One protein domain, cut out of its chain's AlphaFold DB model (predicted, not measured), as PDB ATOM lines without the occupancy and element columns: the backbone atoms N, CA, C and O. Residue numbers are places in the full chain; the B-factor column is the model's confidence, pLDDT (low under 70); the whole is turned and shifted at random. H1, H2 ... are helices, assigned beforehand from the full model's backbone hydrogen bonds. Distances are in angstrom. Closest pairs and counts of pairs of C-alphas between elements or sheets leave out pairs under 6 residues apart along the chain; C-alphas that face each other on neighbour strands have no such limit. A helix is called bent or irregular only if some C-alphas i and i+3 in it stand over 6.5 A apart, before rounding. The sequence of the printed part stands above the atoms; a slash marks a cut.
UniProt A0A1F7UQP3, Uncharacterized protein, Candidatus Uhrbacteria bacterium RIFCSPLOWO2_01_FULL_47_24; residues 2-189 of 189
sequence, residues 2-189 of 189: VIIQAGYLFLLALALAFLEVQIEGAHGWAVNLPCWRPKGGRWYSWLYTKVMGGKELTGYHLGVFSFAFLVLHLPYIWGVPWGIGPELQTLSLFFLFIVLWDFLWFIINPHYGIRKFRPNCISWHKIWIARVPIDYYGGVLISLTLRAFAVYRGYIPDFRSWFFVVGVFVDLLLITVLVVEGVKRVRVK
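AT A GLANCE: This is residues 2 to 189 of the 189 residues of an uncharacterized protein of Candidatus Uhrbacteria bacterium RIFCSPLOWO2_01_FULL_47_24 (UniProt A0A1F7UQP3). A long helix, H4, runs through the middle of a helical cluster: H5 packs side by side with it, and H1, H3 and H6 pack on it too, while short H2 sits off by itself, touching no helix. The printed part has 188 residues with six named helices, H1 to H6 in order, and no named strand; its class is all helix. It is compact, with a radius of gyration of the C-alphas of 17.5 A and spans of 52 by 47 by 34 A.

HOW THE PARTS SIT: Start at H1, residues 2 to 24, which touches the hub H4, residues 84 to 108, at a steep tilt of 49 degrees; their closest C-alphas, Ala 17 and Trp 105, are 4.5 A apart. Residues 2 to 10 of H1 touch H6, residues 160 to 187; closest are C-alphas 6 and 165, 5.3 A. H2, residues 43 to 51, is apart from H4. H3, residues 59 to 77, and H4 form a hairpin, closest at C-alphas 72 and 90, 6.7 A. H4 and H5, residues 134 to 152, form another at 23 degrees, closest at C-alphas 92 and 143, 4.0 A. H6 touches H4 at a shallow tilt of 14 degrees, closest at C-alphas 107 and 177, 6.5 A. Every O i to N i+4 pair is within hydrogen-bond range in H1, H2, H4, H5 and H6; in H3 it is 12 of 15.

IN THESE COORDINATES: Find C-alpha 2 at (145.802, 116.787, 209.261); from there H1 runs 32.0 A. H3 is irregular, with C-alphas 72 and 75 7.3 A apart. H4 spans 35.5 A, H5 26.4 A and H6 40.8 A, ending at C-alpha 187, (149.316, 152.852, 208.522).

THE WHOLE: The C-alphas of Arg 153 and Lys 189 are the farthest apart, 56.9 A. The printed part has no cut; the links H1 to H2 and H4 to H5 are long. Residues 187 to 189 are under pLDDT 70.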
ATOM      1  N   VAL A   2     146.347 116.001 210.399       91.81
ATOM      2  CA  VAL A   2     145.802 116.787 209.261       91.81
ATOM      3  C   VAL A   2     145.809 118.306 209.468       91.81
ATOM      4  O   VAL A   2     146.190 119.033 208.562       91.81
ATOM      5  N   ILE A   3     145.457 118.792 210.662       93.19
ATOM      6  CA  ILE A   3     145.456 120.236 210.961       93.19
ATOM      7  C   ILE A   3     146.870 120.821 210.854       93.19
ATOM      8  O   ILE A   3     147.055 121.885 210.279       93.19
ATOM      9  N   ILE A   4     147.876 120.101 211.359       95.12
ATOM     10  CA  ILE A   4     149.283 120.520 211.293       95.12
ATOM     11  C   ILE A   4     149.754 120.545 209.836       95.12
ATOM     12  O   ILE A   4     150.396 121.503 209.420       95.12
ATOM     13  N   GLN A   5     149.393 119.532 209.042       93.94
ATOM     14  CA  GLN A   5     149.717 119.478 207.613       93.94
ATOM     15  C   GLN A   5     149.065 120.628 206.835       93.94
ATOM     16  O   GLN A   5     149.733 121.276 206.035       93.94
ATOM     17  N   ALA A   6     147.787 120.917 207.098       97.25
ATOM     18  CA  ALA A   6     147.090 122.054 206.505       97.25
ATOM     19  C   ALA A   6     147.744 123.381 206.922       97.25
ATOM     20  O   ALA A   6     148.059 124.200 206.068       97.25
ATOM     21  N   GLY A   7     148.048 123.569 208.208       98.12
ATOM     22  CA  GLY A   7     148.773 124.750 208.682       98.12
ATOM     23  C   GLY A   7     150.136 124.917 208.003       98.12
ATOM     24  O   GLY A   7     150.468 126.008 207.550       98.12
ATOM     25  N   TYR A   8     150.895 123.831 207.846       97.38
ATOM     26  CA  TYR A   8     152.182 123.851 207.147       97.38
ATOM     27  C   TYR A   8     152.037 124.234 205.668       97.38
ATOM     28  O   TYR A   8     152.753 125.112 205.188       97.38
ATOM     29  N   LEU A   9     151.084 123.629 204.949       97.81
ATOM     30  CA  LEU A   9     150.804 123.979 203.552       97.81
ATOM     31  C   LEU A   9     150.348 125.434 203.409       97.81
ATOM     32  O   LEU A   9     150.743 126.101 202.456       97.81
ATOM     33  N   PHE A  10     149.570 125.943 204.365       98.69
ATOM     34  CA  PHE A  10     149.171 127.345 204.392       98.69
ATOM     35  C   PHE A  10     150.380 128.271 204.554       98.69
ATOM     36  O   PHE A  10     150.514 129.233 203.803       98.69
ATOM     37  N   LEU A  11     151.288 127.970 205.489       98.56
ATOM     38  CA  LEU A  11     152.516 128.748 205.678       98.56
ATOM     39  C   LEU A  11     153.410 128.716 204.436       98.56
ATOM     40  O   LEU A  11     153.970 129.746 204.064       98.56
ATOM     41  N   LEU A  12     153.504 127.567 203.763       98.50
ATOM     42  CA  LEU A  12     154.241 127.438 202.508       98.50
ATOM     43  C   LEU A  12     153.610 128.285 201.387       98.50
ATOM     44  O   LEU A  12     154.326 129.004 200.693       98.50
ATOM     45  N   ALA A  13     152.281 128.251 201.238       98.69
ATOM     46  CA  ALA A  13     151.558 129.081 200.271       98.69
ATOM     47  C   ALA A  13     151.695 130.576 200.589       98.69
ATOM     48  O   ALA A  13     151.879 131.383 199.682       98.69
ATOM     49  N   LEU A  14     151.666 130.953 201.870       98.69
ATOM     50  CA  LEU A  14     151.885 132.330 202.310       98.69
ATOM     51  C   LEU A  14     153.315 132.801 202.015       98.69
ATOM     52  O   LEU A  14     153.506 133.934 201.576       98.69
ATOM     53  N   ALA A  15     154.316 131.942 202.224       98.56
ATOM     54  CA  ALA A  15     155.707 132.244 201.904       98.56
ATOM     55  C   ALA A  15     155.921 132.419 200.391       98.56
ATOM     56  O   ALA A  15     156.583 133.374 199.979       98.56
ATOM     57  N   LEU A  16     155.324 131.551 199.564       98.31
ATOM     58  CA  LEU A  16     155.351 131.711 198.107       98.31
ATOM     59  C   LEU A  16     154.611 132.972 197.656       98.31
ATOM     60  O   LEU A  16     155.164 133.726 196.860       98.31
ATOM     61  N   ALA A  17     153.428 133.254 198.213       98.50
ATOM     62  CA  ALA A  17     152.694 134.488 197.936       98.50
ATOM     63  C   ALA A  17     153.563 135.703 198.259       98.50
ATOM     64  O   ALA A  17     153.651 136.633 197.465       98.50
ATOM     65  N   PHE A  18     154.230 135.695 199.415       98.31
ATOM     66  CA  PHE A  18     155.086 136.798 199.830       98.31
ATOM     67  C   PHE A  18     156.241 137.005 198.850       98.31
ATOM     68  O   PHE A  18     156.471 138.135 198.417       98.31
ATOM     69  N   LEU A  19     156.928 135.925 198.468       98.19
ATOM     70  CA  LEU A  19     158.015 135.966 197.494       98.19
ATOM     71  C   LEU A  19     157.537 136.506 196.139       98.19
ATOM     72  O   LEU A  19     158.143 137.419 195.585       98.19
ATOM     73  N   GLU A  20     156.430 135.981 195.626       97.94
ATOM     74  CA  GLU A  20     155.853 136.386 194.344       97.94
ATOM     75  C   GLU A  20     155.338 137.831 194.369       97.94
ATOM     76  O   GLU A  20     155.498 138.545 193.385       97.94
ATOM     77  N   VAL A  21     154.819 138.331 195.496       97.69
ATOM     78  CA  VAL A  21     154.481 139.758 195.642       97.69
ATOM     79  C   VAL A  21     155.717 140.644 195.492       97.69
ATOM     80  O   VAL A  21     155.626 141.684 194.838       97.69
ATOM     81  N   GLN A  22     156.867 140.251 196.054       97.06
ATOM     82  CA  GLN A  22     158.114 141.012 195.879       97.06
ATOM     83  C   GLN A  22     158.627 140.964 194.435       97.06
ATOM     84  O   GLN A  22     159.248 141.919 193.974       97.06
ATOM     85  N   ILE A  23     158.370 139.864 193.724       97.00
ATOM     86  CA  ILE A  23     158.830 139.666 192.348       97.00
ATOM     87  C   ILE A  23     157.912 140.384 191.344       97.00
ATOM     88  O   ILE A  23     158.397 141.096 190.467       97.00
ATOM     89  N   GLU A  24     156.595 140.211 191.447       96.50
ATOM     90  CA  GLU A  24     155.625 140.681 190.447       96.50
ATOM     91  C   GLU A  24     155.043 142.072 190.737       96.50
ATOM     92  O   GLU A  24     154.626 142.788 189.817       96.50
ATOM     93  N   GLY A  25     154.985 142.464 192.012       94.38
ATOM     94  CA  GLY A  25     154.466 143.760 192.441       94.38
ATOM     95  C   GLY A  25     153.036 144.040 191.962       94.38
ATOM     96  O   GLY A  25     152.123 143.237 192.147       94.38
ATOM     97  N   ALA A  26     152.814 145.220 191.377       94.44
ATOM     98  CA  ALA A  26     151.485 145.704 190.988       94.44
ATOM     99  C   ALA A  26     150.942 145.116 189.677       94.44
ATOM    100  O   ALA A  26     149.746 145.219 189.420       94.44
ATOM    101  N   HIS A  27     151.811 144.581 188.819       92.12
ATOM    102  CA  HIS A  27     151.438 144.230 187.447       92.12
ATOM    103  C   HIS A  27     150.961 142.789 187.316       92.12
ATOM    104  O   HIS A  27     150.190 142.506 186.399       92.12
ATOM    105  N   GLY A  28     151.390 141.931 188.247       92.94
ATOM    106  CA  GLY A  28     151.052 140.516 188.291       92.94
ATOM    107  C   GLY A  28     151.521 139.739 187.067       92.94
ATOM    108  O   GLY A  28     151.989 140.302 186.068       92.94
ATOM    109  N   TRP A  29     151.387 138.423 187.158       94.12
ATOM    110  CA  TRP A  29     151.564 137.481 186.060       94.12
ATOM    111  C   TRP A  29     152.842 137.725 185.241       94.12
ATOM    112  O   TRP A  29     152.847 137.665 184.005       94.12
ATOM    113  N   ALA A  30     153.942 138.018 185.930       95.12
ATOM    114  CA  ALA A  30     155.262 138.258 185.362       95.12
ATOM    115  C   ALA A  30     155.333 139.292 184.215       95.12
ATOM    116  O   ALA A  30     156.313 139.277 183.464       95.12
ATOM    117  N   VAL A  31     154.345 140.187 184.049       93.19
ATOM    118  CA  VAL A  31     154.221 141.057 182.855       93.19
ATOM    119  C   VAL A  31     155.503 141.850 182.583       93.19
ATOM    120  O   VAL A  31     155.961 141.896 181.445       93.19
ATOM    121  N   ASN A  32     156.135 142.380 183.632       93.56
ATOM    122  CA  ASN A  32     157.362 143.175 183.524       93.56
ATOM    123  C   ASN A  32     158.650 142.380 183.785       93.56
ATOM    124  O   ASN A  32     159.735 142.959 183.786       93.56
ATOM    125  N   LEU A  33     158.563 141.069 184.029       95.38
ATOM    126  CA  LEU A  33     159.747 140.270 184.321       95.38
ATOM    127  C   LEU A  33     160.519 139.929 183.039       95.38
ATOM    128  O   LEU A  33     159.905 139.554 182.025       95.38
ATOM    129  N   PRO A  34     161.867 139.948 183.094       95.12
ATOM    130  CA  PRO A  34     162.734 139.527 181.998       95.12
ATOM    131  C   PRO A  34     162.798 137.992 181.899       95.12
ATOM    132  O   PRO A  34     163.869 137.391 181.876       95.12
ATOM    133  N   CYS A  35     161.643 137.328 181.881       95.06
ATOM    134  CA  CYS A  35     161.541 135.881 181.771       95.06
ATOM    135  C   CYS A  35     161.288 135.435 180.327       95.06
ATOM    136  O   CYS A  35     160.656 136.134 179.527       95.06
ATOM    137  N   TRP A  36     161.741 134.219 180.019       95.38
ATOM    138  CA  TRP A  36     161.477 133.565 178.742       95.38
ATOM    139  C   TRP A  36     159.974 133.504 178.440       95.38
ATOM    140  O   TRP A  36     159.169 133.198 179.319       95.38
ATOM    141  N   ARG A  37     159.614 133.754 177.179       94.06
ATOM    142  CA  ARG A  37     158.260 133.593 176.640       94.06
ATOM    143  C   ARG A  37     158.341 132.824 175.326       94.06
ATOM    144  O   ARG A  37     159.242 133.085 174.516       94.06
ATOM    145  N   PRO A  38     157.449 131.858 175.082       91.44
ATOM    146  CA  PRO A  38     157.426 131.160 173.814       91.44
ATOM    147  C   PRO A  38     157.058 132.125 172.687       91.44
ATOM    148  O   PRO A  38     156.076 132.854 172.766       91.44
ATOM    149  N   LYS A  39     157.831 132.095 171.598       83.38
ATOM    150  CA  LYS A  39     157.476 132.809 170.366       83.38
ATOM    151  C   LYS A  39     156.131 132.274 169.845       83.38
ATOM    152  O   LYS A  39     155.848 131.083 170.005       83.38
ATOM    153  N   GLY A  40     155.319 133.152 169.257       78.06
ATOM    154  CA  GLY A  40     153.959 132.838 168.804       78.06
ATOM    155  C   GLY A  40     153.872 131.616 167.879       78.06
ATOM    156  O   GLY A  40     154.839 131.254 167.212       78.06
ATOM    157  N   GLY A  41     152.704 130.966 167.862       78.62
ATOM    158  CA  GLY A  41     152.404 129.834 166.970       78.62
ATOM    159  C   GLY A  41     152.826 128.451 167.481       78.62
ATOM    160  O   GLY A  41     152.625 127.455 166.793       78.62
ATOM    161  N   ARG A  42     153.388 128.345 168.691       91.00
ATOM    162  CA  ARG A  42     153.764 127.048 169.273       91.00
ATOM    163  C   ARG A  42     152.577 126.368 169.950       91.00
ATOM    164  O   ARG A  42     151.934 126.960 170.815       91.00
ATOM    165  N   TRP A  43     152.355 125.097 169.614       93.00
ATOM    166  CA  TRP A  43     151.227 124.296 170.110       93.00
ATOM    167  C   TRP A  43     151.146 124.250 171.644       93.00
ATOM    168  O   TRP A  43     150.062 124.377 172.205       93.00
ATOM    169  N   TYR A  44     152.288 124.136 172.330       91.50
ATOM    170  CA  TYR A  44     152.326 124.043 173.792       91.50
ATOM    171  C   TYR A  44     151.964 125.371 174.469       91.50
ATOM    172  O   TYR A  44     151.340 125.375 175.524       91.50
ATOM    173  N   SER A  45     152.313 126.503 173.848       92.06
ATOM    174  CA  SER A  45     151.952 127.833 174.347       92.06
ATOM    175  C   SER A  45     150.449 128.066 174.204       92.06
ATOM    176  O   SER A  45     149.788 128.513 175.141       92.06
ATOM    177  N   TRP A  46     149.891 127.680 173.053       91.69
ATOM    178  CA  TRP A  46     148.449 127.710 172.824       91.69
ATOM    179  C   TRP A  46     147.693 126.841 173.835       91.69
ATOM    180  O   TRP A  46     146.735 127.312 174.450       91.69
ATOM    181  N   LEU A  47     148.146 125.600 174.045       93.19
ATOM    182  CA  LEU A  47     147.510 124.674 174.979       93.19
ATOM    183  C   LEU A  47     147.534 125.232 176.404       93.19
ATOM    184  O   LEU A  47     146.490 125.280 177.052       93.19
ATOM    185  N   TYR A  48     148.697 125.710 176.856       92.88
ATOM    186  CA  TYR A  48     148.831 126.354 178.161       92.88
ATOM    187  C   TYR A  48     147.865 127.529 178.301       92.88
ATOM    188  O   TYR A  48     147.114 127.595 179.267       92.88
ATOM    189  N   THR A  49     147.830 128.419 177.307       90.81
ATOM    190  CA  THR A  49     146.971 129.611 177.330       90.81
ATOM    191  C   THR A  49     145.499 129.225 177.451       90.81
ATOM    192  O   THR A  49     144.752 129.854 178.197       90.81
ATOM    193  N   LYS A  50     145.074 128.162 176.761       90.06
ATOM    194  CA  LYS A  50     143.699 127.657 176.830       90.06
ATOM    195  C   LYS A  50     143.360 127.068 178.201       90.06
ATOM    196  O   LYS A  50     142.281 127.343 178.717       90.06
ATOM    197  N   VAL A  51     144.267 126.283 178.785       89.94
ATOM    198  CA  VAL A  51     144.081 125.669 180.113       89.94
ATOM    199  C   VAL A  51     144.115 126.720 181.225       89.94
ATOM    200  O   VAL A  51     143.330 126.647 182.163       89.94
ATOM    201  N   MET A  52     144.972 127.731 181.095       90.38
ATOM    202  CA  MET A  52     145.199 128.769 182.104       90.38
ATOM    203  C   MET A  52     144.311 130.005 181.905       90.38
ATOM    204  O   MET A  52     144.705 131.116 182.257       90.38
ATOM    205  N   GLY A  53     143.133 129.846 181.295       87.38
ATOM    206  CA  GLY A  53     142.130 130.915 181.218       87.38
ATOM    207  C   GLY A  53     142.565 132.150 180.417       87.38
ATOM    208  O   GLY A  53     142.124 133.261 180.709       87.38
ATOM    209  N   GLY A  54     143.433 131.980 179.418       88.12
ATOM    210  CA  GLY A  54     143.949 133.057 178.565       88.12
ATOM    211  C   GLY A  54     145.252 133.694 179.052       88.12
ATOM    212  O   GLY A  54     145.688 134.691 178.477       88.12
ATOM    213  N   LYS A  55     145.865 133.151 180.105       91.69
ATOM    214  CA  LYS A  55     147.124 133.649 180.660       91.69
ATOM    215  C   LYS A  55     148.337 133.198 179.844       91.69
ATOM    216  O   LYS A  55     148.428 132.042 179.437       91.69
ATOM    217  N   GLU A  56     149.288 134.108 179.644       92.25
ATOM    218  CA  GLU A  56     150.515 133.830 178.892       92.25
ATOM    219  C   GLU A  56     151.403 132.815 179.633       92.25
ATOM    220  O   GLU A  56     151.589 132.909 180.851       92.25
ATOM    221  N   LEU A  57     151.985 131.864 178.893       94.62
ATOM    222  CA  LEU A  57     153.052 131.005 179.404       94.62
ATOM    223  C   LEU A  57     154.341 131.811 179.545       94.62
ATOM    224  O   LEU A  57     154.903 132.270 178.552       94.62
ATOM    225  N   THR A  58     154.866 131.902 180.763       95.94
ATOM    226  CA  THR A  58     156.181 132.493 181.009       95.94
ATOM    227  C   THR A  58     157.104 131.489 181.692       95.94
ATOM    228  O   THR A  58     156.659 130.593 182.411       95.94
ATOM    229  N   GLY A  59     158.412 131.641 181.482       96.75
ATOM    230  CA  GLY A  59     159.429 130.829 182.152       96.75
ATOM    231  C   GLY A  59     159.396 130.994 183.671       96.75
ATOM    232  O   GLY A  59     159.718 130.053 184.386       96.75
ATOM    233  N   TYR A  60     158.940 132.157 184.156       97.31
ATOM    234  CA  TYR A  60     158.689 132.389 185.574       97.31
ATOM    235  C   TYR A  60     157.613 131.439 186.112       97.31
ATOM    236  O   TYR A  60     157.906 130.646 187.005       97.31
ATOM    237  N   HIS A  61     156.416 131.440 185.510       95.81
ATOM    238  CA  HIS A  61     155.316 130.570 185.939       95.81
ATOM    239  C   HIS A  61     155.663 129.092 185.798       95.81
ATOM    240  O   HIS A  61     155.396 128.308 186.706       95.81
ATOM    241  N   LEU A  62     156.312 128.709 184.692       96.31
ATOM    242  CA  LEU A  62     156.796 127.341 184.521       96.31
ATOM    243  C   LEU A  62     157.721 126.939 185.679       96.31
ATOM    244  O   LEU A  62     157.559 125.857 186.238       96.31
ATOM    245  N   GLY A  63     158.654 127.817 186.058       97.38
ATOM    246  CA  GLY A  63     159.583 127.585 187.160       97.38
ATOM    247  C   GLY A  63     158.886 127.463 188.513       97.38
ATOM    248  O   GLY A  63     159.083 126.468 189.206       97.38
ATOM    249  N   VAL A  64     158.045 128.431 188.884       97.38
ATOM    250  CA  VAL A  64     157.412 128.453 190.214       97.38
ATOM    251  C   VAL A  64     156.358 127.352 190.384       97.38
ATOM    252  O   VAL A  64     156.326 126.712 191.435       97.38
ATOM    253  N   PHE A  65     155.572 127.027 189.347       96.88
ATOM    254  CA  PHE A  65     154.650 125.885 189.409       96.88
ATOM    255  C   PHE A  65     155.408 124.560 189.496       96.88
ATOM    256  O   PHE A  65     155.023 123.699 190.287       96.88
ATOM    257  N   SER A  66     156.507 124.406 188.746       97.81
ATOM    258  CA  SER A  66     157.362 123.214 188.848       97.81
ATOM    259  C   SER A  66     157.992 123.101 190.233       97.81
ATOM    260  O   SER A  66     158.016 122.018 190.806       97.81
ATOM    261  N   PHE A  67     158.456 124.213 190.809       98.06
ATOM    262  CA  PHE A  67     158.996 124.241 192.165       98.06
ATOM    263  C   PHE A  67     157.951 123.800 193.196       98.06
ATOM    264  O   PHE A  67     158.214 122.880 193.968       98.06
ATOM    265  N   ALA A  68     156.752 124.391 193.174       97.94
ATOM    266  CA  ALA A  68     155.666 124.000 194.070       97.94
ATOM    267  C   ALA A  68     155.309 122.513 193.904       97.94
ATOM    268  O   ALA A  68     155.184 121.790 194.891       97.94
ATOM    269  N   PHE A  69     155.222 122.034 192.659       98.06
ATOM    270  CA  PHE A  69     154.961 120.628 192.364       98.06
ATOM    271  C   PHE A  69     156.031 119.717 192.979       98.06
ATOM    272  O   PHE A  69     155.693 118.778 193.698       98.06
ATOM    273  N   LEU A  70     157.314 120.018 192.764       98.06
ATOM    274  CA  LEU A  70     158.429 119.239 193.306       98.06
ATOM    275  C   LEU A  70     158.438 119.235 194.837       98.06
ATOM    276  O   LEU A  70     158.623 118.176 195.432       98.06
ATOM    277  N   VAL A  71     158.185 120.378 195.483       97.56
ATOM    278  CA  VAL A  71     158.123 120.465 196.951       97.56
ATOM    279  C   VAL A  71     157.013 119.574 197.514       97.56
ATOM    280  O   VAL A  71     157.237 118.877 198.503       97.56
ATOM    281  N   LEU A  72     155.838 119.539 196.878       97.12
ATOM    282  CA  LEU A  72     154.729 118.693 197.330       97.12
ATOM    283  C   LEU A  72     154.981 117.189 197.104       97.12
ATOM    284  O   LEU A  72     154.419 116.371 197.833       97.12
ATOM    285  N   HIS A  73     155.833 116.819 196.144       97.75
ATOM    286  CA  HIS A  73     156.220 115.423 195.877       97.75
ATOM    287  C   HIS A  73     157.507 114.996 196.594       97.75
ATOM    288  O   HIS A  73     157.820 113.806 196.642       97.75
ATOM    289  N   LEU A  74     158.231 115.937 197.200       97.56
ATOM    290  CA  LEU A  74     159.484 115.687 197.908       97.56
ATOM    291  C   LEU A  74     159.409 114.567 198.967       97.56
ATOM    292  O   LEU A  74     160.357 113.784 199.038       97.56
ATOM    293  N   PRO A  75     158.311 114.392 199.737       96.75
ATOM    294  CA  PRO A  75     158.204 113.280 200.683       96.75
ATOM    295  C   PRO A  75     158.396 111.895 200.046       96.75
ATOM    296  O   PRO A  75     158.958 111.008 200.687       96.75
ATOM    297  N   TYR A  76     157.986 111.709 198.786       97.69
ATOM    298  CA  TYR A  76     158.154 110.440 198.072       97.69
ATOM    299  C   TYR A  76     159.622 110.125 197.774       97.69
ATOM    300  O   TYR A  76     160.022 108.964 197.766       97.69
ATOM    301  N   ILE A  77     160.445 111.160 197.603       97.50
ATOM    302  CA  ILE A  77     161.894 111.020 197.429       97.50
ATOM    303  C   ILE A  77     162.580 110.676 198.760       97.50
ATOM    304  O   ILE A  77     163.598 109.991 198.775       97.50
ATOM    305  N   TRP A  78     161.994 111.084 199.888       96.88
ATOM    306  CA  TRP A  78     162.486 110.785 201.239       96.88
ATOM    307  C   TRP A  78     161.858 109.543 201.882       96.88
ATOM    308  O   TRP A  78     161.848 109.404 203.103       96.88
ATOM    309  N   GLY A  79     161.374 108.610 201.064       96.12
ATOM    310  CA  GLY A  79     160.994 107.277 201.525       96.12
ATOM    311  C   GLY A  79     159.533 107.121 201.941       96.12
ATOM    312  O   GLY A  79     159.163 106.042 202.404       96.12
ATOM    313  N   VAL A  80     158.675 108.131 201.742       96.12
ATOM    314  CA  VAL A  80     157.224 107.893 201.770       96.12
ATOM    315  C   VAL A  80     156.860 107.026 200.557       96.12
ATOM    316  O   VAL A  80     157.201 107.404 199.436       96.12
ATOM    317  N   PRO A  81     156.163 105.887 200.729       96.62
ATOM    318  CA  PRO A  81     155.787 105.041 199.605       96.62
ATOM    319  C   PRO A  81     154.957 105.802 198.572       96.62
ATOM    320  O   PRO A  81     153.917 106.386 198.892       96.62
ATOM    321  N   TRP A  82     155.410 105.763 197.322       97.12
ATOM    322  CA  TRP A  82     154.669 106.324 196.205       97.12
ATOM    323  C   TRP A  82     153.705 105.286 195.631       97.12
ATOM    324  O   TRP A  82     154.022 104.104 195.502       97.12
ATOM    325  N   GLY A  83     152.505 105.731 195.284       96.94
ATOM    326  CA  GLY A  83     151.481 104.912 194.658       96.94
ATOM    327  C   GLY A  83     150.338 105.786 194.162       96.94
ATOM    328  O   GLY A  83     150.290 106.980 194.452       96.94
ATOM    329  N   ILE A  84     149.384 105.183 193.452       96.88
ATOM    330  CA  ILE A  84     148.272 105.913 192.820       96.88
ATOM    331  C   ILE A  84     147.435 106.673 193.861       96.88
ATOM    332  O   ILE A  84     147.077 107.827 193.648       96.88
ATOM    333  N   GLY A  85     147.145 106.051 195.008       96.56
ATOM    334  CA  GLY A  85     146.399 106.689 196.094       96.56
ATOM    335  C   GLY A  85     147.085 107.944 196.647       96.56
ATOM    336  O   GLY A  85     146.473 109.013 196.631       96.56
ATOM    337  N   PRO A  86     148.336 107.840 197.134       96.44
ATOM    338  CA  PRO A  86     149.129 108.999 197.545       96.44
ATOM    339  C   PRO A  86     149.273 110.067 196.450       96.44
ATOM    340  O   PRO A  86     149.033 111.239 196.726       96.44
ATOM    341  N   GLU A  87     149.550 109.678 195.202       98.06
ATOM    342  CA  GLU A  87     149.679 110.608 194.070       98.06
ATOM    343  C   GLU A  87     148.406 111.439 193.860       98.06
ATOM    344  O   GLU A  87     148.449 112.668 193.834       98.06
ATOM    345  N   LEU A  88     147.239 110.787 193.804       98.25
ATOM    346  CA  LEU A  88     145.953 111.476 193.661       98.25
ATOM    347  C   LEU A  88     145.681 112.438 194.825       98.25
ATOM    348  O   LEU A  88     145.082 113.496 194.623       98.25
ATOM    349  N   GLN A  89     146.125 112.096 196.039       96.50
ATOM    350  CA  GLN A  89     146.019 112.987 197.195       96.50
ATOM    351  C   GLN A  89     146.956 114.189 197.084       96.50
ATOM    352  O   GLN A  89     146.509 115.310 197.325       96.50
ATOM    353  N   THR A  90     148.216 113.987 196.688       97.88
ATOM    354  CA  THR A  90     149.171 115.083 196.478       97.88
ATOM    355  C   THR A  90     148.694 116.021 195.383       97.88
ATOM    356  O   THR A  90     148.680 117.231 195.596       97.88
ATOM    357  N   LEU A  91     148.217 115.493 194.254       98.56
ATOM    358  CA  LEU A  91     147.659 116.305 193.172       98.56
ATOM    359  C   LEU A  91     146.393 117.047 193.617       98.56
ATOM    360  O   LEU A  91     146.256 118.240 193.362       98.56
ATOM    361  N   SER A  92     145.488 116.383 194.346       98.44
ATOM    362  CA  SER A  92     144.305 117.034 194.925       98.44
ATOM    363  C   SER A  92     144.697 118.217 195.823       98.44
ATOM    364  O   SER A  92     144.120 119.302 195.704       98.44
ATOM    365  N   LEU A  93     145.714 118.046 196.674       97.94
ATOM    366  CA  LEU A  93     146.236 119.114 197.529       97.94
ATOM    367  C   LEU A  93     146.978 120.195 196.739       97.94
ATOM    368  O   LEU A  93     146.827 121.365 197.067       97.94
ATOM    369  N   PHE A  94     147.714 119.837 195.687       98.56
ATOM    370  CA  PHE A  94     148.400 120.785 194.807       98.56
ATOM    371  C   PHE A  94     147.414 121.781 194.188       98.56
ATOM    372  O   PHE A  94     147.657 122.985 194.221       98.56
ATOM    373  N   PHE A  95     146.258 121.314 193.711       98.50
ATOM    374  CA  PHE A  95     145.241 122.208 193.154       98.50
ATOM    375  C   PHE A  95     144.586 123.128 194.199       98.50
ATOM    376  O   PHE A  95     144.288 124.279 193.885       98.50
ATOM    377  N   LEU A  96     144.399 122.680 195.448       98.44
ATOM    378  CA  LEU A  96     143.982 123.593 196.527       98.44
ATOM    379  C   LEU A  96     145.086 124.591 196.871       98.44
ATOM    380  O   LEU A  96     144.808 125.765 197.095       98.44
ATOM    381  N   PHE A  97     146.331 124.117 196.903       98.56
ATOM    382  CA  PHE A  97     147.503 124.905 197.241       98.56
ATOM    383  C   PHE A  97     147.705 126.062 196.263       98.56
ATOM    384  O   PHE A  97     147.879 127.186 196.716       98.56
ATOM    385  N   ILE A  98     147.618 125.830 194.949       97.81
ATOM    386  CA  ILE A  98     147.772 126.910 193.958       97.81
ATOM    387  C   ILE A  98     146.656 127.958 194.062       97.81
ATOM    388  O   ILE A  98     146.932 129.144 193.927       97.81
ATOM    389  N   VAL A  99     145.412 127.548 194.350       98.25
ATOM    390  CA  VAL A  99     144.288 128.482 194.538       98.25
ATOM    391  C   VAL A  99     144.482 129.305 195.809       98.25
ATOM    392  O   VAL A  99     144.287 130.519 195.803       98.25
ATOM    393  N   LEU A 100     144.889 128.649 196.900       98.62
ATOM    394  CA  LEU A 100     145.195 129.308 198.165       98.62
ATOM    395  C   LEU A 100     146.342 130.312 198.007       98.62
ATOM    396  O   LEU A 100     146.225 131.447 198.462       98.62
ATOM    397  N   TRP A 101     147.433 129.890 197.372       98.62
ATOM    398  CA  TRP A 101     148.621 130.700 197.128       98.62
ATOM    399  C   TRP A 101     148.293 131.943 196.289       98.62
ATOM    400  O   TRP A 101     148.592 133.055 196.728       98.62
ATOM    401  N   ASP A 102     147.594 131.783 195.162       97.62
ATOM    402  CA  ASP A 102     147.172 132.901 194.303       97.62
ATOM    403  C   ASP A 102     146.253 133.875 195.066       97.62
ATOM    404  O   ASP A 102     146.423 135.093 195.008       97.62
ATOM    405  N   PHE A 103     145.330 133.370 195.891       98.00
ATOM    406  CA  PHE A 103     144.471 134.248 196.689       98.00
ATOM    407  C   PHE A 103     145.233 134.999 197.787       98.00
ATOM    408  O   PHE A 103     144.995 136.190 198.018       98.00
ATOM    409  N   LEU A 104     146.171 134.323 198.456       98.56
ATOM    410  CA  LEU A 104     147.049 134.938 199.450       98.56
ATOM    411  C   LEU A 104     147.894 136.046 198.828       98.56
ATOM    412  O   LEU A 104     148.032 137.095 199.463       98.56
ATOM    413  N   TRP A 105     148.370 135.867 197.589       98.00
ATOM    414  CA  TRP A 105     149.046 136.918 196.828       98.00
ATOM    415  C   TRP A 105     148.182 138.179 196.772       98.00
ATOM    416  O   TRP A 105     148.630 139.249 197.182       98.00
ATOM    417  N   PHE A 106     146.903 138.066 196.398       97.19
ATOM    418  CA  PHE A 106     146.001 139.226 196.365       97.19
ATOM    419  C   PHE A 106     145.743 139.843 197.739       97.19
ATOM    420  O   PHE A 106     145.578 141.063 197.825       97.19
ATOM    421  N   ILE A 107     145.669 139.037 198.802       97.00
ATOM    422  CA  ILE A 107     145.424 139.537 200.160       97.00
ATOM    423  C   ILE A 107     146.608 140.382 200.639       97.00
ATOM    424  O   ILE A 107     146.408 141.522 201.076       97.00
ATOM    425  N   ILE A 108     147.825 139.839 200.551       97.12
ATOM    426  CA  ILE A 108     149.019 140.456 201.140       97.12
ATOM    427  C   ILE A 108     149.672 141.500 200.225       97.12
ATOM    428  O   ILE A 108     150.429 142.339 200.714       97.12
ATOM    429  N   ASN A 109     149.370 141.500 198.923       96.56
ATOM    430  CA  ASN A 109     149.923 142.480 197.994       96.56
ATOM    431  C   ASN A 109     149.404 143.900 198.311       96.56
ATOM    432  O   ASN A 109     148.188 144.135 198.298       96.56
ATOM    433  N   PRO A 110     150.293 144.883 198.562       93.62
ATOM    434  CA  PRO A 110     149.895 146.252 198.901       93.62
ATOM    435  C   PRO A 110     149.157 146.975 197.766       93.62
ATOM    436  O   PRO A 110     148.362 147.880 198.030       93.62
ATOM    437  N   HIS A 111     149.368 146.571 196.512       93.62
ATOM    438  CA  HIS A 111     148.660 147.134 195.363       93.62
ATOM    439  C   HIS A 111     147.245 146.570 195.208       93.62
ATOM    440  O   HIS A 111     146.397 147.223 194.588       93.62
ATOM    441  N   TYR A 112     146.975 145.415 195.824       94.50
ATOM    442  CA  TYR A 112     145.697 144.713 195.810       94.50
ATOM    443  C   TYR A 112     145.062 144.668 197.215       94.50
ATOM    444  O   TYR A 112     145.109 145.632 197.986       94.50
ATOM    445  N   GLY A 113     144.339 143.594 197.505       92.50
ATOM    446  CA  GLY A 113     143.450 143.424 198.642       92.50
ATOM    447  C   GLY A 113     142.042 143.039 198.194       92.50
ATOM    448  O   GLY A 113     141.666 143.155 197.025       92.50
ATOM    449  N   ILE A 114     141.215 142.650 199.158       91.81
ATOM    450  CA  ILE A 114     139.878 142.071 198.927       91.81
ATOM    451  C   ILE A 114     138.964 143.007 198.125       91.81
ATOM    452  O   ILE A 114     138.144 142.573 197.316       91.81
ATOM    453  N   ARG A 115     139.113 144.325 198.309       90.44
ATOM    454  CA  ARG A 115     138.335 145.333 197.571       90.44
ATOM    455  C   ARG A 115     138.680 145.375 196.081       90.44
ATOM    456  O   ARG A 115     137.803 145.663 195.268       90.44
ATOM    457  N   LYS A 116     139.940 145.099 195.735       93.25
ATOM    458  CA  LYS A 116     140.444 145.071 194.356       93.25
ATOM    459  C   LYS A 116     140.393 143.670 193.737       93.25
ATOM    460  O   LYS A 116     140.645 143.549 192.547       93.25
ATOM    461  N   PHE A 117     139.999 142.640 194.485       95.19
ATOM    462  CA  PHE A 117     139.729 141.310 193.937       95.19
ATOM    463  C   PHE A 117     138.389 141.298 193.176       95.19
ATOM    464  O   PHE A 117     137.323 141.021 193.738       95.19
ATOM    465  N   ARG A 118     138.434 141.770 191.922       94.81
ATOM    466  CA  ARG A 118     137.294 141.921 191.001       94.81
ATOM    467  C   ARG A 118     137.776 142.131 189.549       94.81
ATOM    468  O   ARG A 118     138.888 142.635 189.373       94.81
ATOM    469  N   PRO A 119     136.929 141.871 188.531       92.06
ATOM    470  CA  PRO A 119     137.332 141.883 187.117       92.06
ATOM    471  C   PRO A 119     138.037 143.169 186.661       92.06
ATOM    472  O   PRO A 119     139.087 143.122 186.035       92.06
ATOM    473  N   ASN A 120     137.516 144.337 187.047       92.38
ATOM    474  CA  ASN A 120     138.016 145.630 186.553       92.38
ATOM    475  C   ASN A 120     139.394 146.032 187.107       92.38
ATOM    476  O   ASN A 120     139.937 147.059 186.711       92.38
ATOM    477  N   CYS A 121     139.937 145.284 188.066       93.81
ATOM    478  CA  CYS A 121     141.221 145.593 188.694       93.81
ATOM    479  C   CYS A 121     142.321 144.592 188.322       93.81
ATOM    480  O   CYS A 121     143.482 144.839 188.641       93.81
ATOM    481  N   ILE A 122     141.974 143.462 187.696       94.56
ATOM    482  CA  ILE A 122     142.892 142.345 187.476       94.56
ATOM    483  C   ILE A 122     142.769 141.883 186.025       94.56
ATOM    484  O   ILE A 122     141.808 141.221 185.643       94.56
ATOM    485  N   SER A 123     143.752 142.252 185.207       92.12
ATOM    486  CA  SER A 123     143.686 142.102 183.751       92.12
ATOM    487  C   SER A 123     144.023 140.695 183.247       92.12
ATOM    488  O   SER A 123     143.643 140.350 182.123       92.12
ATOM    489  N   TRP A 124     144.737 139.878 184.029       93.12
ATOM    490  CA  TRP A 124     145.180 138.542 183.608       93.12
ATOM    491  C   TRP A 124     144.133 137.441 183.825       93.12
ATOM    492  O   TRP A 124     144.152 136.454 183.095       93.12
ATOM    493  N   HIS A 125     143.165 137.616 184.730       93.12
ATOM    494  CA  HIS A 125     141.997 136.732 184.809       93.12
ATOM    495  C   HIS A 125     140.907 137.206 183.849       93.12
ATOM    496  O   HIS A 125     140.325 138.276 184.032       93.12
ATOM    497  N   LYS A 126     140.617 136.403 182.820       91.06
ATOM    498  CA  LYS A 126     139.714 136.803 181.730       91.06
ATOM    499  C   LYS A 126     138.243 136.517 182.012       91.06
ATOM    500  O   LYS A 126     137.385 137.284 181.592       91.06
ATOM    501  N   ILE A 127     137.954 135.427 182.716       92.25
ATOM    502  CA  ILE A 127     136.588 134.962 182.971       92.25
ATOM    503  C   ILE A 127     136.350 134.943 184.477       92.25
ATOM    504  O   ILE A 127     137.164 134.428 185.246       92.25
ATOM    505  N   TRP A 128     135.210 135.495 184.883       94.56
ATOM    506  CA  TRP A 128     134.815 135.642 186.276       94.56
ATOM    507  C   TRP A 128     133.400 135.118 186.471       94.56
ATOM    508  O   TRP A 128     132.517 135.398 185.662       94.56
ATOM    509  N   ILE A 129     133.181 134.400 187.569       93.56
ATOM    510  CA  ILE A 129     131.842 134.055 188.047       93.56
ATOM    511  C   ILE A 129     131.654 134.768 189.383       93.56
ATOM    512  O   ILE A 129     132.389 134.530 190.349       93.56
ATOM    513  N   ALA A 130     130.681 135.679 189.417       88.75
ATOM    514  CA  ALA A 130     130.499 136.651 190.490       88.75
ATOM    515  C   ALA A 130     131.778 137.479 190.739       88.75
ATOM    516  O   ALA A 130     132.154 138.304 189.907       88.75
ATOM    517  N   ARG A 131     132.447 137.285 191.881       90.81
ATOM    518  CA  ARG A 131     133.668 138.019 192.274       90.81
ATOM    519  C   ARG A 131     134.926 137.158 192.295       90.81
ATOM    520  O   ARG A 131     135.946 137.610 192.800       90.81
ATOM    521  N   VAL A 132     134.857 135.938 191.772       94.06
ATOM    522  CA  VAL A 132     135.963 134.982 191.809       94.06
ATOM    523  C   VAL A 132     136.324 134.580 190.371       94.06
ATOM    524  O   VAL A 132     135.413 134.335 189.570       94.06
ATOM    525  N   PRO A 133     137.618 134.532 190.004       95.00
ATOM    526  CA  PRO A 133     138.043 134.053 188.693       95.00
ATOM    527  C   PRO A 133     137.611 132.609 188.441       95.00
ATOM    528  O   PRO A 133     137.607 131.790 189.361       95.00
ATOM    529  N   ILE A 134     137.315 132.263 187.184       94.38
ATOM    530  CA  ILE A 134     136.937 130.887 186.814       94.38
ATOM    531  C   ILE A 134     137.998 129.856 187.231       94.38
ATOM    532  O   ILE A 134     137.660 128.743 187.629       94.38
ATOM    533  N   ASP A 135     139.273 130.256 187.201       93.19
ATOM    534  CA  ASP A 135     140.422 129.401 187.509       93.19
ATOM    535  C   ASP A 135     140.352 128.822 188.932       93.19
ATOM    536  O   ASP A 135     140.793 127.701 189.169       93.19
ATOM    537  N   TYR A 136     139.751 129.558 189.873       96.25
ATOM    538  CA  TYR A 136     139.623 129.137 191.268       96.25
ATOM    539  C   TYR A 136     138.604 128.009 191.398       96.25
ATOM    540  O   TYR A 136     138.870 126.997 192.045       96.25
ATOM    541  N   TYR A 137     137.453 128.155 190.736       95.56
ATOM    542  CA  TYR A 137     136.456 127.091 190.663       95.56
ATOM    543  C   TYR A 137     137.039 125.861 189.972       95.56
ATOM    544  O   TYR A 137     136.846 124.750 190.457       95.56
ATOM    545  N   GLY A 138     137.797 126.057 188.886       95.38
ATOM    546  CA  GLY A 138     138.500 124.986 188.184       95.38
ATOM    547  C   GLY A 138     139.473 124.231 189.091       95.38
ATOM    548  O   GLY A 138     139.385 123.010 189.187       95.38
ATOM    549  N   GLY A 139     140.346 124.940 189.811       96.88
ATOM    550  CA  GLY A 139     141.300 124.328 190.741       96.88
ATOM    551  C   GLY A 139     140.615 123.542 191.862       96.88
ATOM    552  O   GLY A 139     140.929 122.371 192.082       96.88
ATOM    553  N   VAL A 140     139.612 124.131 192.522       98.00
ATOM    554  CA  VAL A 140     138.852 123.441 193.582       98.00
ATOM    555  C   VAL A 140     138.091 122.232 193.027       98.00
ATOM    556  O   VAL A 140     138.097 121.169 193.650       98.00
ATOM    557  N   LEU A 141     137.482 122.349 191.843       97.88
ATOM    558  CA  LEU A 141     136.755 121.254 191.198       97.88
ATOM    559  C   LEU A 141     137.685 120.100 190.813       97.88
ATOM    560  O   LEU A 141     137.346 118.941 191.060       97.88
ATOM    561  N   ILE A 142     138.858 120.390 190.243       98.31
ATOM    562  CA  ILE A 142     139.858 119.366 189.914       98.31
ATOM    563  C   ILE A 142     140.334 118.684 191.197       98.31
ATOM    564  O   ILE A 142     140.359 117.455 191.260       98.31
ATOM    565  N   SER A 143     140.630 119.458 192.245       98.56
ATOM    566  CA  SER A 143     141.003 118.908 193.550       98.56
ATOM    567  C   SER A 143     139.954 117.932 194.087       98.56
ATOM    568  O   SER A 143     140.293 116.806 194.472       98.56
ATOM    569  N   LEU A 144     138.684 118.347 194.082       98.31
ATOM    570  CA  LEU A 144     137.572 117.536 194.560       98.31
ATOM    571  C   LEU A 144     137.367 116.291 193.690       98.31
ATOM    572  O   LEU A 144     137.120 115.215 194.224       98.31
ATOM    573  N   THR A 145     137.519 116.412 192.371       98.50
ATOM    574  CA  THR A 145     137.371 115.297 191.424       98.50
ATOM    575  C   THR A 145     138.457 114.243 191.625       98.50
ATOM    576  O   THR A 145     138.147 113.055 191.688       98.50
ATOM    577  N   LEU A 146     139.715 114.657 191.803       98.50
ATOM    578  CA  LEU A 146     140.822 113.744 192.113       98.50
ATOM    579  C   LEU A 146     140.585 113.016 193.441       98.50
ATOM    580  O   LEU A 146     140.761 111.798 193.525       98.50
ATOM    581  N   ARG A 147     140.119 113.747 194.464       97.88
ATOM    582  CA  ARG A 147     139.741 113.164 195.757       97.88
ATOM    583  C   ARG A 147     138.596 112.164 195.596       97.88
ATOM    584  O   ARG A 147     138.691 111.053 196.108       97.88
ATOM    585  N   ALA A 148     137.547 112.532 194.869       98.06
ATOM    586  CA  ALA A 148     136.384 111.685 194.642       98.06
ATOM    587  C   ALA A 148     136.743 110.405 193.894       98.06
ATOM    588  O   ALA A 148     136.314 109.322 194.289       98.06
ATOM    589  N   PHE A 149     137.586 110.511 192.869       98.38
ATOM    590  CA  PHE A 149     138.093 109.354 192.149       98.38
ATOM    591  C   PHE A 149     138.901 108.429 193.066       98.38
ATOM    592  O   PHE A 149     138.690 107.219 193.056       98.38
ATOM    593  N   ALA A 150     139.772 108.978 193.917       97.81
ATOM    594  CA  ALA A 150     140.550 108.176 194.856       97.81
ATOM    595  C   ALA A 150     139.670 107.456 195.905       97.81
ATOM    596  O   ALA A 150     139.954 106.302 196.231       97.81
ATOM    597  N   VAL A 151     138.586 108.089 196.379       97.88
ATOM    598  CA  VAL A 151     137.582 107.443 197.256       97.88
ATOM    599  C   VAL A 151     136.837 106.343 196.508       97.88
ATOM    600  O   VAL A 151     136.763 105.216 196.986       97.88
ATOM    601  N   TYR A 152     136.340 106.635 195.304       97.88
ATOM    602  CA  TYR A 152     135.618 105.670 194.470       97.88
ATOM    603  C   TYR A 152     136.448 104.412 194.171       97.88
ATOM    604  O   TYR A 152     135.926 103.300 194.163       97.88
ATOM    605  N   ARG A 153     137.757 104.574 193.954       98.12
ATOM    606  CA  ARG A 153     138.693 103.465 193.714       98.12
ATOM    607  C   ARG A 153     139.133 102.734 194.987       98.12
ATOM    608  O   ARG A 153     139.882 101.768 194.877       98.12
ATOM    609  N   GLY A 154     138.706 103.183 196.168       97.19
ATOM    610  CA  GLY A 154     139.077 102.589 197.453       97.19
ATOM    611  C   GLY A 154     140.521 102.864 197.881       97.19
ATOM    612  O   GLY A 154     141.020 102.208 198.789       97.19
ATOM    613  N   TYR A 155     141.211 103.823 197.252       96.75
ATOM    614  CA  TYR A 155     142.571 104.205 197.650       96.75
ATOM    615  C   TYR A 155     142.600 105.017 198.947       96.75
ATOM    616  O   TYR A 155     143.617 105.058 199.637       96.75
ATOM    617  N   ILE A 156     141.492 105.686 199.255       93.94
ATOM    618  CA  ILE A 156     141.273 106.455 200.477       93.94
ATOM    619  C   ILE A 156     139.849 106.216 200.984       93.94
ATOM    620  O   ILE A 156     138.950 105.996 200.174       93.94
ATOM    621  N   PRO A 157     139.620 106.285 202.305       93.44
ATOM    622  CA  PRO A 157     138.343 105.882 202.881       93.44
ATOM    623  C   PRO A 157     137.220 106.900 202.648       93.44
ATOM    624  O   PRO A 157     136.076 106.513 202.444       93.44
ATOM    625  N   ASP A 158     137.523 108.201 202.709       95.19
ATOM    626  CA  ASP A 158     136.503 109.250 202.698       95.19
ATOM    627  C   ASP A 158     137.054 110.646 202.323       95.19
ATOM    628  O   ASP A 158     138.231 110.838 201.994       95.19
ATOM    629  N   PHE A 159     136.178 111.651 202.385       97.00
ATOM    630  CA  PHE A 159     136.486 113.062 202.130       97.00
ATOM    631  C   PHE A 159     136.857 113.863 203.383       97.00
ATOM    632  O   PHE A 159     137.149 115.054 203.264       97.00
ATOM    633  N   ARG A 160     136.852 113.270 204.584       95.44
ATOM    634  CA  ARG A 160     136.959 114.026 205.845       95.44
ATOM    635  C   ARG A 160     138.218 114.878 205.877       95.44
ATOM    636  O   ARG A 160     138.134 116.069 206.156       95.44
ATOM    637  N   SER A 161     139.372 114.304 205.529       94.31
ATOM    638  CA  SER A 161     140.632 115.059 205.527       94.31
ATOM    639  C   SER A 161     140.626 116.219 204.531       94.31
ATOM    640  O   SER A 161     141.220 117.249 204.819       94.31
ATOM    641  N   TRP A 162     139.939 116.082 203.394       97.00
ATOM    642  CA  TRP A 162     139.815 117.157 202.409       97.00
ATOM    643  C   TRP A 162     138.996 118.321 202.976       97.00
ATOM    644  O   TRP A 162     139.457 119.460 202.949       97.00
ATOM    645  N   PHE A 163     137.841 118.037 203.589       97.06
ATOM    646  CA  PHE A 163     137.022 119.070 204.233       97.06
ATOM    647  C   PHE A 163     137.740 119.740 205.408       97.06
ATOM    648  O   PHE A 163     137.656 120.957 205.545       97.06
ATOM    649  N   PHE A 164     138.488 118.982 206.215       96.19
ATOM    650  CA  PHE A 164     139.301 119.561 207.288       96.19
ATOM    651  C   PHE A 164     140.400 120.482 206.752       96.19
ATOM    652  O   PHE A 164     140.593 121.561 207.303       96.19
ATOM    653  N   VAL A 165     141.102 120.092 205.681       97.69
ATOM    654  CA  VAL A 165     142.120 120.948 205.047       97.69
ATOM    655  C   VAL A 165     141.491 122.245 204.541       97.69
ATOM    656  O   VAL A 165     141.997 123.321 204.849       97.69
ATOM    657  N   VAL A 166     140.368 122.158 203.824       98.12
ATOM    658  CA  VAL A 166     139.657 123.342 203.317       98.12
ATOM    659  C   VAL A 166     139.163 124.228 204.460       98.12
ATOM    660  O   VAL A 166     139.349 125.438 204.393       98.12
ATOM    661  N   GLY A 167     138.598 123.648 205.521       98.12
ATOM    662  CA  GLY A 167     138.168 124.392 206.709       98.12
ATOM    663  C   GLY A 167     139.319 125.167 207.349       98.12
ATOM    664  O   GLY A 167     139.225 126.381 207.503       98.12
ATOM    665  N   VAL A 168     140.453 124.500 207.598       98.25
ATOM    666  CA  VAL A 168     141.654 125.150 208.150       98.25
ATOM    667  C   VAL A 168     142.168 126.259 207.226       98.25
ATOM    668  O   VAL A 168     142.537 127.328 207.706       98.25
ATOM    669  N   PHE A 169     142.180 126.049 205.906       98.50
ATOM    670  CA  PHE A 169     142.560 127.099 204.956       98.50
ATOM    671  C   PHE A 169     141.625 128.304 205.021       98.50
ATOM    672  O   PHE A 169     142.111 129.431 205.018       98.50
ATOM    673  N   VAL A 170     140.312 128.087 205.101       98.31
ATOM    674  CA  VAL A 170     139.329 129.171 205.233       98.31
ATOM    675  C   VAL A 170     139.547 129.941 206.534       98.31
ATOM    676  O   VAL A 170     139.627 131.169 206.492       98.31
ATOM    677  N   ASP A 171     139.718 129.252 207.661       98.25
ATOM    678  CA  ASP A 171     139.944 129.894 208.961       98.25
ATOM    679  C   ASP A 171     141.219 130.750 208.949       98.25
ATOM    680  O   ASP A 171     141.203 131.924 209.330       98.25
ATOM    681  N   LEU A 172     142.322 130.193 208.442       98.56
ATOM    682  CA  LEU A 172     143.594 130.907 208.341       98.56
ATOM    683  C   LEU A 172     143.526 132.068 207.342       98.56
ATOM    684  O   LEU A 172     144.066 133.136 207.625       98.56
ATOM    685  N   LEU A 173     142.809 131.916 206.221       98.00
ATOM    686  CA  LEU A 173     142.551 133.009 205.279       98.00
ATOM    687  C   LEU A 173     141.805 134.161 205.953       98.00
ATOM    688  O   LEU A 173     142.210 135.314 205.803       98.00
ATOM    689  N   LEU A 174     140.744 133.868 206.709       97.75
ATOM    690  CA  LEU A 174     139.984 134.884 207.440       97.75
ATOM    691  C   LEU A 174     140.876 135.619 208.446       97.75
ATOM    692  O   LEU A 174     140.851 136.849 208.500       97.75
ATOM    693  N   ILE A 175     141.719 134.889 209.181       97.88
ATOM    694  CA  ILE A 175     142.695 135.484 210.104       97.88
ATOM    695  C   ILE A 175     143.675 136.389 209.345       97.88
ATOM    696  O   ILE A 175     143.857 137.545 209.730       97.88
ATOM    697  N   THR A 176     144.273 135.918 208.246       97.56
ATOM    698  CA  THR A 176     145.212 136.718 207.439       97.56
ATOM    699  C   THR A 176     144.552 137.984 206.905       97.56
ATOM    700  O   THR A 176     145.140 139.062 206.988       97.56
ATOM    701  N   VAL A 177     143.316 137.886 206.416       96.19
ATOM    702  CA  VAL A 177     142.520 139.038 205.981       96.19
ATOM    703  C   VAL A 177     142.358 140.061 207.104       96.19
ATOM    704  O   VAL A 177     142.632 141.243 206.892       96.19
ATOM    705  N   LEU A 178     141.938 139.622 208.292       95.69
ATOM    706  CA  LEU A 178     141.723 140.508 209.437       95.69
ATOM    707  C   LEU A 178     143.022 141.198 209.864       95.69
ATOM    708  O   LEU A 178     143.020 142.409 210.096       95.69
ATOM    709  N   VAL A 179     144.131 140.457 209.911       95.75
ATOM    710  CA  VAL A 179     145.454 140.994 210.255       95.75
ATOM    711  C   VAL A 179     145.906 142.027 209.224       95.75
ATOM    712  O   VAL A 179     146.258 143.148 209.594       95.75
ATOM    713  N   VAL A 180     145.862 141.697 207.932       94.31
ATOM    714  CA  VAL A 180     146.331 142.592 206.863       94.31
ATOM    715  C   VAL A 180     145.480 143.859 206.784       94.31
ATOM    716  O   VAL A 180     146.025 144.961 206.707       94.31
ATOM    717  N   GLU A 181     144.153 143.739 206.840       89.94
ATOM    718  CA  GLU A 181     143.259 144.903 206.842       89.94
ATOM    719  C   GLU A 181     143.421 145.741 208.120       89.94
ATOM    720  O   GLU A 181     143.370 146.971 208.054       89.94
ATOM    721  N   GLY A 182     143.676 145.107 209.269       89.12
ATOM    722  CA  GLY A 182     144.020 145.791 210.516       89.12
ATOM    723  C   GLY A 182     145.294 146.628 210.386       89.12
ATOM    724  O   GLY A 182     145.277 147.827 210.672       89.12
ATOM    725  N   VAL A 183     146.374 146.040 209.862       87.94
ATOM    726  CA  VAL A 183     147.654 146.736 209.626       87.94
ATOM    727  C   VAL A 183     147.489 147.894 208.636       87.94
ATOM    728  O   VAL A 183     147.997 148.992 208.883       87.94
ATOM    729  N   LYS A 184     146.743 147.690 207.540       83.00
ATOM    730  CA  LYS A 184     146.465 148.745 206.548       83.00
ATOM    731  C   LYS A 184     145.737 149.938 207.174       83.00
ATOM    732  O   LYS A 184     146.063 151.074 206.848       83.00
ATOM    733  N   ARG A 185     144.795 149.713 208.097       79.00
ATOM    734  CA  ARG A 185     144.073 150.799 208.790       79.00
ATOM    735  C   ARG A 185     144.957 151.607 209.738       79.00
ATOM    736  O   ARG A 185     144.721 152.801 209.879       79.00
ATOM    737  N   VAL A 186     145.945 150.977 210.376       75.94
ATOM    738  CA  VAL A 186     146.878 151.665 211.288       75.94
ATOM    739  C   VAL A 186     147.864 152.543 210.516       75.94
ATOM    740  O   VAL A 186     148.122 153.657 210.944       75.94
ATOM    741  N   ARG A 187     148.368 152.086 209.360       66.31
ATOM    742  CA  ARG A 187     149.316 152.852 208.522       66.31
ATOM    743  C   ARG A 187     148.712 154.040 207.761       66.31
ATOM    744  O   ARG A 187     149.463 154.820 207.195       66.31
ATOM    745  N   VAL A 188     147.384 154.126 207.667       57.25
ATOM    746  CA  VAL A 188     146.666 155.211 206.963       57.25
ATOM    747  C   VAL A 188     146.270 156.349 207.926       57.25
ATOM    748  O   VAL A 188     145.649 157.322 207.508       57.25
ATOM    749  N   LYS A 189     146.644 156.249 209.204       43.66
ATOM    750  CA  LYS A 189     146.635 157.364 210.159       43.66
ATOM    751  C   LYS A 189     148.040 157.926 210.312       43.66
ATOM    752  O   LYS A 189     148.122 159.144 210.561       43.66
TER     753      LYS A 189